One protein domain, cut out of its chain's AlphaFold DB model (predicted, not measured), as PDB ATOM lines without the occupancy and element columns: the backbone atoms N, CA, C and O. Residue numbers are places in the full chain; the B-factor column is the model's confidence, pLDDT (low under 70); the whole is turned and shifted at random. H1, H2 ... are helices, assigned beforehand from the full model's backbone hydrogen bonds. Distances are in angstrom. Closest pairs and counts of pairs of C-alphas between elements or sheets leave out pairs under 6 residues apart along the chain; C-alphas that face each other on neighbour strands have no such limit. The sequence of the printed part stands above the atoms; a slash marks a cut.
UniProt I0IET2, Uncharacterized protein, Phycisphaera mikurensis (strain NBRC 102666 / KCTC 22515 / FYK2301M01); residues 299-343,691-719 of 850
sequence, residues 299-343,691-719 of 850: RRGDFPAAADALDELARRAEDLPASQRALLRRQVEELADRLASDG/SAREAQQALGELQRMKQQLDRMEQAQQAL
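What this domain is: This is residues 299 to 343 and 691 to 719 of the 850 residues of an uncharacterized protein of Phycisphaera mikurensis (strain NBRC 102666 / KCTC 22515 / FYK2301M01) (UniProt I0IET2). A long helix, H3, passes the first residue of H1 at a small angle, while H1 and H2 form a loose helical hairpin, a narrow V open away from its link. Residues 330 to 343, 691 to 698 and 707 to 719 stick out. The printed part has 74 residues, with helices H1, H2, H3 in that order and no named strand: all helix, loose, radius of gyration of the C-alphas 16.1 A, spans 54 by 28 by 19 A.

How they stand to each other: H3, residues 691 to 719, is close to but not clearly touching H1, residues 303 to 319, at a shallow tilt of 20 degrees, opposite ways; their closest C-alphas, of Lys 706 and Phe 303, are 8.0 A apart. H2, residues 322 to 343, is apart from H3. The hairpin H1 and H2 only just touch, with 3 pairs of C-alphas within 8 A, through residues 317 to 318 and 325 to 328 alone; the closest C-alphas, of Ala 317 and Arg 325, are 6.0 A apart, and the helices run opposite ways at a shallow tilt of 28 degrees. Every O i to N i+4 pair is within hydrogen-bond range in H2 and H3, 12 of 13 in H1.

Where its parts are: H3 spans 42.4 A, ending at C-alpha 719 (4.297, 39.369, 19.953). H2 spans 31.5 A; H1 spans 24.7 A from C-alpha 303 (-8.449, 20.228, 29.323).

The domain as a whole: The farthest C-alphas, of Ser 323 and Leu 719, are 54.3 A apart. Residues 344 to 690 are not printed; C-alphas 343 and 691 are 26.1 A apart across the cut. The link H1 to H2 is tight. Residues 342 to 343 have pLDDT under 70.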
ATOM      1  N   ARG A 299      -7.257  14.844  23.308       77.56
ATOM      2  CA  ARG A 299      -6.692  14.915  21.944       77.56
ATOM      3  C   ARG A 299      -6.772  16.291  21.270       77.56
ATOM      4  O   ARG A 299      -6.107  16.481  20.258       77.56
ATOM      5  N   ARG A 300      -7.569  17.227  21.796       79.56
ATOM      6  CA  ARG A 300      -7.650  18.625  21.333       79.56
ATOM      7  C   ARG A 300      -6.882  19.612  22.223       79.56
ATOM      8  O   ARG A 300      -6.956  20.805  21.962       79.56
ATOM      9  N   GLY A 301      -6.224  19.156  23.295       85.50
ATOM     10  CA  GLY A 301      -5.720  20.048  24.352       85.50
ATOM     11  C   GLY A 301      -6.838  20.735  25.155       85.50
ATOM     12  O   GLY A 301      -6.592  21.677  25.905       85.50
ATOM     13  N   ASP A 302      -8.082  20.271  25.015       86.75
ATOM     14  CA  ASP A 302      -9.271  20.852  25.636       86.75
ATOM     15  C   ASP A 302      -9.442  20.298  27.059       86.75
ATOM     16  O   ASP A 302     -10.357  19.534  27.376       86.75
ATOM     17  N   PHE A 303      -8.488  20.649  27.924       82.06
ATOM     18  CA  PHE A 303      -8.449  20.228  29.323       82.06
ATOM     19  C   PHE A 303      -9.725  20.542  30.133       82.06
ATOM     20  O   PHE A 303     -10.104  19.677  30.924       82.06
ATOM     21  N   PRO A 304     -10.437  21.685  29.973       80.88
ATOM     22  CA  PRO A 304     -11.702  21.881  30.680       80.88
ATOM     23  C   PRO A 304     -12.802  20.934  30.179       80.88
ATOM     24  O   PRO A 304     -13.457  20.312  31.011       80.88
ATOM     25  N   ALA A 305     -12.960  20.711  28.865       80.38
ATOM     26  CA  ALA A 305     -13.935  19.726  28.383       80.38
ATOM     27  C   ALA A 305     -13.548  18.279  28.748       80.38
ATOM     28  O   ALA A 305     -14.422  17.421  28.884       80.38
ATOM     29  N   ALA A 306     -12.253  17.994  28.931       85.50
ATOM     30  CA  ALA A 306     -11.791  16.727  29.487       85.50
ATOM     31  C   ALA A 306     -12.185  16.600  30.969       85.50
ATOM     32  O   ALA A 306     -12.752  15.582  31.354       85.50
ATOM     33  N   ALA A 307     -11.968  17.635  31.786       78.44
ATOM     34  CA  ALA A 307     -12.406  17.647  33.181       78.44
ATOM     35  C   ALA A 307     -13.930  17.458  33.301       78.44
ATOM     36  O   ALA A 307     -14.369  16.576  34.036       78.44
ATOM     37  N   ASP A 308     -14.732  18.183  32.512       85.50
ATOM     38  CA  ASP A 308     -16.196  18.037  32.487       85.50
ATOM     39  C   ASP A 308     -16.641  16.619  32.073       85.50
ATOM     40  O   ASP A 308     -17.555  16.046  32.671       85.50
ATOM     41  N   ALA A 309     -15.988  16.015  31.070       86.75
ATOM     42  CA  ALA A 309     -16.290  14.650  30.631       86.75
ATOM     43  C   ALA A 309     -15.879  13.585  31.667       86.75
ATOM     44  O   ALA A 309     -16.566  12.569  31.809       86.75
ATOM     45  N   LEU A 310     -14.786  13.814  32.402       86.31
ATOM     46  CA  LEU A 310     -14.345  12.960  33.506       86.31
ATOM     47  C   LEU A 310     -15.293  13.066  34.708       86.31
ATOM     48  O   LEU A 310     -15.622  12.053  35.321       86.31
ATOM     49  N   ASP A 311     -15.792  14.265  35.003       83.69
ATOM     50  CA  ASP A 311     -16.739  14.499  36.092       83.69
ATOM     51  C   ASP A 311     -18.137  13.932  35.760       83.69
ATOM     52  O   ASP A 311     -18.791  13.331  36.617       83.69
ATOM     53  N   GLU A 312     -18.573  13.992  34.493       86.62
ATOM     54  CA  GLU A 312     -19.756  13.254  34.020       86.62
ATOM     55  C   GLU A 312     -19.570  11.734  34.168       86.62
ATOM     56  O   GLU A 312     -20.485  11.046  34.626       86.62
ATOM     57  N   LEU A 313     -18.393  11.198  33.818       87.81
ATOM     58  CA  LEU A 313     -18.058   9.783  34.014       87.81
ATOM     59  C   LEU A 313     -18.081   9.388  35.495       87.81
ATOM     60  O   LEU A 313     -18.654   8.348  35.819       87.81
ATOM     61  N   ALA A 314     -17.517  10.207  36.384       83.75
ATOM     62  CA  ALA A 314     -17.473   9.952  37.823       83.75
ATOM     63  C   ALA A 314     -18.879   9.934  38.447       83.75
ATOM     64  O   ALA A 314     -19.260   8.948  39.082       83.75
ATOM     65  N   ARG A 315     -19.697  10.962  38.180       88.56
ATOM     66  CA  ARG A 315     -21.102  11.022  38.631       88.56
ATOM     67  C   ARG A 315     -21.908   9.832  38.102       88.56
ATOM     68  O   ARG A 315     -22.647   9.189  38.841       88.56
ATOM     69  N   ARG A 316     -21.717   9.474  36.827       85.19
ATOM     70  CA  ARG A 316     -22.376   8.314  36.206       85.19
ATOM     71  C   ARG A 316     -21.874   6.980  36.765       85.19
ATOM     72  O   ARG A 316     -22.631   6.016  36.768       85.19
ATOM     73  N   ALA A 317     -20.632   6.901  37.243       86.31
ATOM     74  CA  ALA A 317     -20.094   5.715  37.905       86.31
ATOM     75  C   ALA A 317     -20.754   5.462  39.269       86.31
ATOM     76  O   ALA A 317     -20.964   4.303  39.629       86.31
ATOM     77  N   GLU A 318     -21.113   6.514  40.008       89.50
ATOM     78  CA  GLU A 318     -21.773   6.405  41.314       89.50
ATOM     79  C   GLU A 318     -23.153   5.723  41.206       89.50
ATOM     80  O   GLU A 318     -23.422   4.753  41.925       89.50
ATOM     81  N   ASP A 319     -23.961   6.138  40.221       90.38
ATOM     82  CA  ASP A 319     -25.275   5.557  39.892       90.38
ATOM     83  C   ASP A 319     -25.213   4.100  39.383       90.38
ATOM     84  O   ASP A 319     -26.214   3.373  39.421       90.38
ATOM     85  N   LEU A 320     -24.062   3.635  38.879       90.81
ATOM     86  CA  LEU A 320     -23.956   2.306  38.273       90.81
ATOM     87  C   LEU A 320     -23.891   1.184  39.335       90.81
ATOM     88  O   LEU A 320     -23.181   1.296  40.344       90.81
ATOM     89  N   PRO A 321     -24.569   0.038  39.109       92.06
ATOM     90  CA  PRO A 321     -24.437  -1.138  39.966       92.06
ATOM     91  C   PRO A 321     -22.996  -1.665  39.948       92.06
ATOM     92  O   PRO A 321     -22.286  -1.541  38.950       92.06
ATOM     93  N   ALA A 322     -22.566  -2.305  41.039       87.06
ATOM     94  CA  ALA A 322     -21.165  -2.690  41.257       87.06
ATOM     95  C   ALA A 322     -20.531  -3.504  40.103       87.06
ATOM     96  O   ALA A 322     -19.359  -3.319  39.790       87.06
ATOM     97  N   SER A 323     -21.305  -4.353  39.418       85.19
ATOM     98  CA  SER A 323     -20.846  -5.115  38.246       85.19
ATOM     99  C   SER A 323     -20.573  -4.255  37.005       85.19
ATOM    100  O   SER A 323     -19.731  -4.621  36.191       85.19
ATOM    101  N   GLN A 324     -21.256  -3.117  36.855       84.38
ATOM    102  CA  GLN A 324     -21.021  -2.153  35.775       84.38
ATOM    103  C   GLN A 324     -19.926  -1.147  36.155       84.38
ATOM    104  O   GLN A 324     -19.121  -0.800  35.299       84.38
ATOM    105  N   ARG A 325     -19.795  -0.782  37.440       87.06
ATOM    106  CA  ARG A 325     -18.608  -0.067  37.950       87.06
ATOM    107  C   ARG A 325     -17.309  -0.845  37.732       87.06
ATOM    108  O   ARG A 325     -16.322  -0.253  37.315       87.06
ATOM    109  N   ALA A 326     -17.315  -2.161  37.951       83.12
ATOM    110  CA  ALA A 326     -16.159  -3.016  37.667       83.12
ATOM    111  C   ALA A 326     -15.797  -3.054  36.168       83.12
ATOM    112  O   ALA A 326     -14.620  -3.109  35.825       83.12
ATOM    113  N   LEU A 327     -16.792  -2.982  35.272       81.44
ATOM    114  CA  LEU A 327     -16.549  -2.859  33.832       81.44
ATOM    115  C   LEU A 327     -15.957  -1.485  33.481       81.44
ATOM    116  O   LEU A 327     -14.977  -1.425  32.747       81.44
ATOM    117  N   LEU A 328     -16.513  -0.405  34.042       83.81
ATOM    118  CA  LEU A 328     -16.054   0.963  33.794       83.81
ATOM    119  C   LEU A 328     -14.622   1.190  34.303       83.81
ATOM    120  O   LEU A 328     -13.808   1.733  33.565       83.81
ATOM    121  N   ARG A 329     -14.290   0.711  35.515       82.62
ATOM    122  CA  ARG A 329     -12.910   0.711  36.038       82.62
ATOM    123  C   ARG A 329     -11.953   0.068  35.040       82.62
ATOM    124  O   ARG A 329     -10.993   0.708  34.637       82.62
ATOM    125  N   ARG A 330     -12.276  -1.140  34.569       86.25
ATOM    126  CA  ARG A 330     -11.445  -1.874  33.608       86.25
ATOM    127  C   ARG A 330     -11.299  -1.161  32.258       86.25
ATOM    128  O   ARG A 330     -10.270  -1.295  31.612       86.25
ATOM    129  N   GLN A 331     -12.310  -0.405  31.824       81.56
ATOM    130  CA  GLN A 331     -12.218   0.418  30.613       81.56
ATOM    131  C   GLN A 331     -11.313   1.641  30.801       81.56
ATOM    132  O   GLN A 331     -10.607   1.997  29.866       81.56
ATOM    133  N   VAL A 332     -11.310   2.267  31.983       82.12
ATOM    134  CA  VAL A 332     -10.384   3.369  32.317       82.12
ATOM    135  C   VAL A 332      -8.952   2.849  32.469       82.12
ATOM    136  O   VAL A 332      -8.028   3.446  31.930       82.12
ATOM    137  N   GLU A 333      -8.784   1.705  33.131       83.12
ATOM    138  CA  GLU A 333      -7.519   0.982  33.306       83.12
ATOM    139  C   GLU A 333      -6.905   0.584  31.950       83.12
ATOM    140  O   GLU A 333      -5.763   0.932  31.673       83.12
ATOM    141  N   GLU A 334      -7.687  -0.009  31.037       81.81
ATOM    142  CA  GLU A 334      -7.230  -0.325  29.672       81.81
ATOM    143  C   GLU A 334      -6.893   0.938  28.847       81.81
ATOM    144  O   GLU A 334      -6.073   0.878  27.931       81.81
ATOM    145  N   LEU A 335      -7.496   2.093  29.151       78.81
ATOM    146  CA  LEU A 335      -7.186   3.370  28.495       78.81
ATOM    147  C   LEU A 335      -5.876   3.971  29.042       78.81
ATOM    148  O   LEU A 335      -5.065   4.461  28.259       78.81
ATOM    149  N   ALA A 336      -5.634   3.866  30.352       78.38
ATOM    150  CA  ALA A 336      -4.375   4.256  30.988       78.38
ATOM    151  C   ALA A 336      -3.199   3.374  30.523       78.38
ATOM    152  O   ALA A 336      -2.185   3.910  30.078       78.38
ATOM    153  N   ASP A 337      -3.370   2.045  30.515       81.12
ATOM    154  CA  ASP A 337      -2.392   1.086  29.972       81.12
ATOM    155  C   ASP A 337      -2.030   1.416  28.516       81.12
ATOM    156  O   ASP A 337      -0.854   1.410  28.142       81.12
ATOM    157  N   ARG A 338      -3.031   1.742  27.682       74.44
ATOM    158  CA  ARG A 338      -2.801   2.144  26.286       74.44
ATOM    159  C   ARG A 338      -1.979   3.424  26.195       74.44
ATOM    160  O   ARG A 338      -0.972   3.411  25.495       74.44
ATOM    161  N   LEU A 339      -2.356   4.480  26.924       72.06
ATOM    162  CA  LEU A 339      -1.633   5.759  26.932       72.06
ATOM    163  C   LEU A 339      -0.164   5.590  27.358       72.06
ATOM    164  O   LEU A 339       0.719   6.114  26.683       72.06
ATOM    165  N   ALA A 340       0.106   4.798  28.400       72.62
ATOM    166  CA  ALA A 340       1.470   4.467  28.813       72.62
ATOM    167  C   ALA A 340       2.228   3.660  27.733       72.62
ATOM    168  O   ALA A 340       3.378   3.958  27.409       72.62
ATOM    169  N   SER A 341       1.580   2.665  27.113       74.25
ATOM    170  CA  SER A 341       2.211   1.815  26.089       74.25
ATOM    171  C   SER A 341       2.497   2.531  24.757       74.25
ATOM    172  O   SER A 341       3.511   2.248  24.111       74.25
ATOM    173  N   ASP A 342       1.642   3.479  24.361       68.38
ATOM    174  CA  ASP A 342       1.824   4.309  23.166       68.38
ATOM    175  C   ASP A 342       2.886   5.404  23.398       68.38
ATOM    176  O   ASP A 342       3.600   5.767  22.462       68.38
ATOM    177  N   GLY A 343       3.056   5.878  24.641       58.81
ATOM    178  CA  GLY A 343       4.193   6.722  25.035       58.81
ATOM    179  C   GLY A 343       5.531   5.987  24.892       58.81
ATOM    180  O   GLY A 343       6.440   6.460  24.212       58.81
ATOM    181  N   SER A 691      -8.496  10.118  49.192       71.06
ATOM    182  CA  SER A 691      -8.262   9.981  47.743       71.06
ATOM    183  C   SER A 691      -9.007  11.043  46.918       71.06
ATOM    184  O   SER A 691      -8.491  11.529  45.915       71.06
ATOM    185  N   ALA A 692     -10.196  11.476  47.360       70.12
ATOM    186  CA  ALA A 692     -10.916  12.591  46.738       70.12
ATOM    187  C   ALA A 692     -10.217  13.956  46.914       70.12
ATOM    188  O   ALA A 692     -10.341  14.813  46.041       70.12
ATOM    189  N   ARG A 693      -9.474  14.172  48.010       74.62
ATOM    190  CA  ARG A 693      -8.681  15.398  48.230       74.62
ATOM    191  C   ARG A 693      -7.396  15.392  47.406       74.62
ATOM    192  O   ARG A 693      -7.074  16.411  46.810       74.62
ATOM    193  N   GLU A 694      -6.724  14.251  47.310       74.62
ATOM    194  CA  GLU A 694      -5.525  14.080  46.478       74.62
ATOM    195  C   GLU A 694      -5.861  14.252  44.984       74.62
ATOM    196  O   GLU A 694      -5.192  15.005  44.277       74.62
ATOM    197  N   ALA A 695      -6.986  13.691  44.520       72.25
ATOM    198  CA  ALA A 695      -7.503  13.946  43.171       72.25
ATOM    199  C   ALA A 695      -7.849  15.431  42.930       72.25
ATOM    200  O   ALA A 695      -7.569  15.963  41.857       72.25
ATOM    201  N   GLN A 696      -8.417  16.129  43.923       71.81
ATOM    202  CA  GLN A 696      -8.680  17.575  43.838       71.81
ATOM    203  C   GLN A 696      -7.394  18.416  43.808       71.81
ATOM    204  O   GLN A 696      -7.369  19.453  43.144       71.81
ATOM    205  N   GLN A 697      -6.325  17.981  44.482       78.44
ATOM    206  CA  GLN A 697      -5.013  18.632  44.416       78.44
ATOM    207  C   GLN A 697      -4.395  18.483  43.021       78.44
ATOM    208  O   GLN A 697      -4.068  19.500  42.409       78.44
ATOM    209  N   ALA A 698      -4.358  17.266  42.469       74.81
ATOM    210  CA  ALA A 698      -3.870  17.015  41.110       74.81
ATOM    211  C   ALA A 698      -4.654  17.814  40.046       74.81
ATOM    212  O   ALA A 698      -4.063  18.430  39.157       74.81
ATOM    213  N   LEU A 699      -5.988  17.890  40.170       79.00
ATOM    214  CA  LEU A 699      -6.819  18.710  39.280       79.00
ATOM    215  C   LEU A 699      -6.488  20.211  39.399       79.00
ATOM    216  O   LEU A 699      -6.459  20.928  38.397       79.00
ATOM    217  N   GLY A 700      -6.217  20.686  40.620       80.44
ATOM    218  CA  GLY A 700      -5.821  22.068  40.892       80.44
ATOM    219  C   GLY A 700      -4.449  22.432  40.318       80.44
ATOM    220  O   GLY A 700      -4.266  23.549  39.836       80.44
ATOM    221  N   GLU A 701      -3.496  21.503  40.309       79.56
ATOM    222  CA  GLU A 701      -2.173  21.710  39.705       79.56
ATOM    223  C   GLU A 701      -2.236  21.717  38.178       79.56
ATOM    224  O   GLU A 701      -1.700  22.632  37.550       79.56
ATOM    225  N   LEU A 702      -3.011  20.810  37.577       79.81
ATOM    226  CA  LEU A 702      -3.292  20.826  36.139       79.81
ATOM    227  C   LEU A 702      -3.996  22.136  35.719       79.81
ATOM    228  O   LEU A 702      -3.689  22.711  34.673       79.81
ATOM    229  N   GLN A 703      -4.864  22.687  36.575       80.25
ATOM    230  CA  GLN A 703      -5.507  23.986  36.352       80.25
ATOM    231  C   GLN A 703      -4.536  25.182  36.481       80.25
ATOM    232  O   GLN A 703      -4.673  26.148  35.727       80.25
ATOM    233  N   ARG A 704      -3.521  25.123  37.361       80.62
ATOM    234  CA  ARG A 704      -2.415  26.109  37.400       80.62
ATOM    235  C   ARG A 704      -1.560  26.031  36.134       80.62
ATOM    236  O   ARG A 704      -1.268  27.064  35.537       80.62
ATOM    237  N   MET A 705      -1.212  24.819  35.698       80.50
ATOM    238  CA  MET A 705      -0.453  24.588  34.466       80.50
ATOM    239  C   MET A 705      -1.200  25.136  33.240       80.50
ATOM    240  O   MET A 705      -0.585  25.795  32.403       80.50
ATOM    241  N   LYS A 706      -2.534  24.986  33.177       74.44
ATOM    242  CA  LYS A 706      -3.343  25.640  32.135       74.44
ATOM    243  C   LYS A 706      -3.222  27.168  32.179       74.44
ATOM    244  O   LYS A 706      -2.988  27.773  31.143       74.44
ATOM    245  N   GLN A 707      -3.319  27.800  33.353       82.25
ATOM    246  CA  GLN A 707      -3.159  29.262  33.468       82.25
ATOM    247  C   GLN A 707      -1.765  29.750  33.037       82.25
ATOM    248  O   GLN A 707      -1.628  30.881  32.576       82.25
ATOM    249  N   GLN A 708      -0.733  28.912  33.164       82.75
ATOM    250  CA  GLN A 708       0.602  29.201  32.639       82.75
ATOM    251  C   GLN A 708       0.661  29.074  31.106       82.75
ATOM    252  O   GLN A 708       1.286  29.914  30.462       82.75
ATOM    253  N   LEU A 709      -0.040  28.095  30.519       81.94
ATOM    254  CA  LEU A 709      -0.193  27.957  29.065       81.94
ATOM    255  C   LEU A 709      -0.987  29.126  28.453       81.94
ATOM    256  O   LEU A 709      -0.500  29.765  27.525       81.94
ATOM    257  N   ASP A 710      -2.150  29.460  29.025       83.44
ATOM    258  CA  ASP A 710      -3.029  30.549  28.568       83.44
ATOM    259  C   ASP A 710      -2.274  31.903  28.538       83.44
ATOM    260  O   ASP A 710      -2.431  32.704  27.615       83.44
ATOM    261  N   ARG A 711      -1.398  32.149  29.527       80.12
ATOM    262  CA  ARG A 711      -0.500  33.323  29.573       80.12
ATOM    263  C   ARG A 711       0.571  33.300  28.478       80.12
ATOM    264  O   ARG A 711       0.909  34.350  27.937       80.12
ATOM    265  N   MET A 712       1.120  32.127  28.168       83.56
ATOM    266  CA  MET A 712       2.150  31.960  27.140       83.56
ATOM    267  C   MET A 712       1.572  32.163  25.731       83.56
ATOM    268  O   MET A 712       2.205  32.816  24.902       83.56
ATOM    269  N   GLU A 713       0.345  31.696  25.483       85.44
ATOM    270  CA  GLU A 713      -0.391  31.964  24.240       85.44
ATOM    271  C   GLU A 713      -0.686  33.466  24.077       85.44
ATOM    272  O   GLU A 713      -0.391  34.038  23.027       85.44
ATOM    273  N   GLN A 714      -1.162  34.144  25.131       85.75
ATOM    274  CA  GLN A 714      -1.357  35.603  25.110       85.75
ATOM    275  C   GLN A 714      -0.056  36.374  24.842       85.75
ATOM    276  O   GLN A 714      -0.066  37.340  24.076       85.75
ATOM    277  N   ALA A 715       1.073  35.940  25.412       82.31
ATOM    278  CA  ALA A 715       2.378  36.543  25.148       82.31
ATOM    279  C   ALA A 715       2.804  36.377  23.676       82.31
ATOM    280  O   ALA A 715       3.208  37.356  23.046       82.31
ATOM    281  N   GLN A 716       2.643  35.181  23.089       84.81
ATOM    282  CA  GLN A 716       2.868  34.976  21.651       84.81
ATOM    283  C   GLN A 716       1.918  35.821  20.788       84.81
ATOM    284  O   GLN A 716       2.318  36.326  19.738       84.81
ATOM    285  N   GLN A 717       0.660  35.986  21.201       88.06
ATOM    286  CA  GLN A 717      -0.337  36.750  20.452       88.06
ATOM    287  C   GLN A 717       0.002  38.248  20.431       88.06
ATOM    288  O   GLN A 717       0.013  38.849  19.357       88.06
ATOM    289  N   ALA A 718       0.400  38.819  21.573       77.75
ATOM    290  CA  ALA A 718       0.927  40.181  21.653       77.75
ATOM    291  C   ALA A 718       2.210  40.358  20.815       77.75
ATOM    292  O   ALA A 718       2.377  41.376  20.139       77.75
ATOM    293  N   LEU A 719       3.093  39.351  20.788       79.31
ATOM    294  CA  LEU A 719       4.297  39.369  19.953       79.31
ATOM    295  C   LEU A 719       3.954  39.349  18.450       79.31
ATOM    296  O   LEU A 719       4.541  40.104  17.676       79.31
TER     297      LEU A 719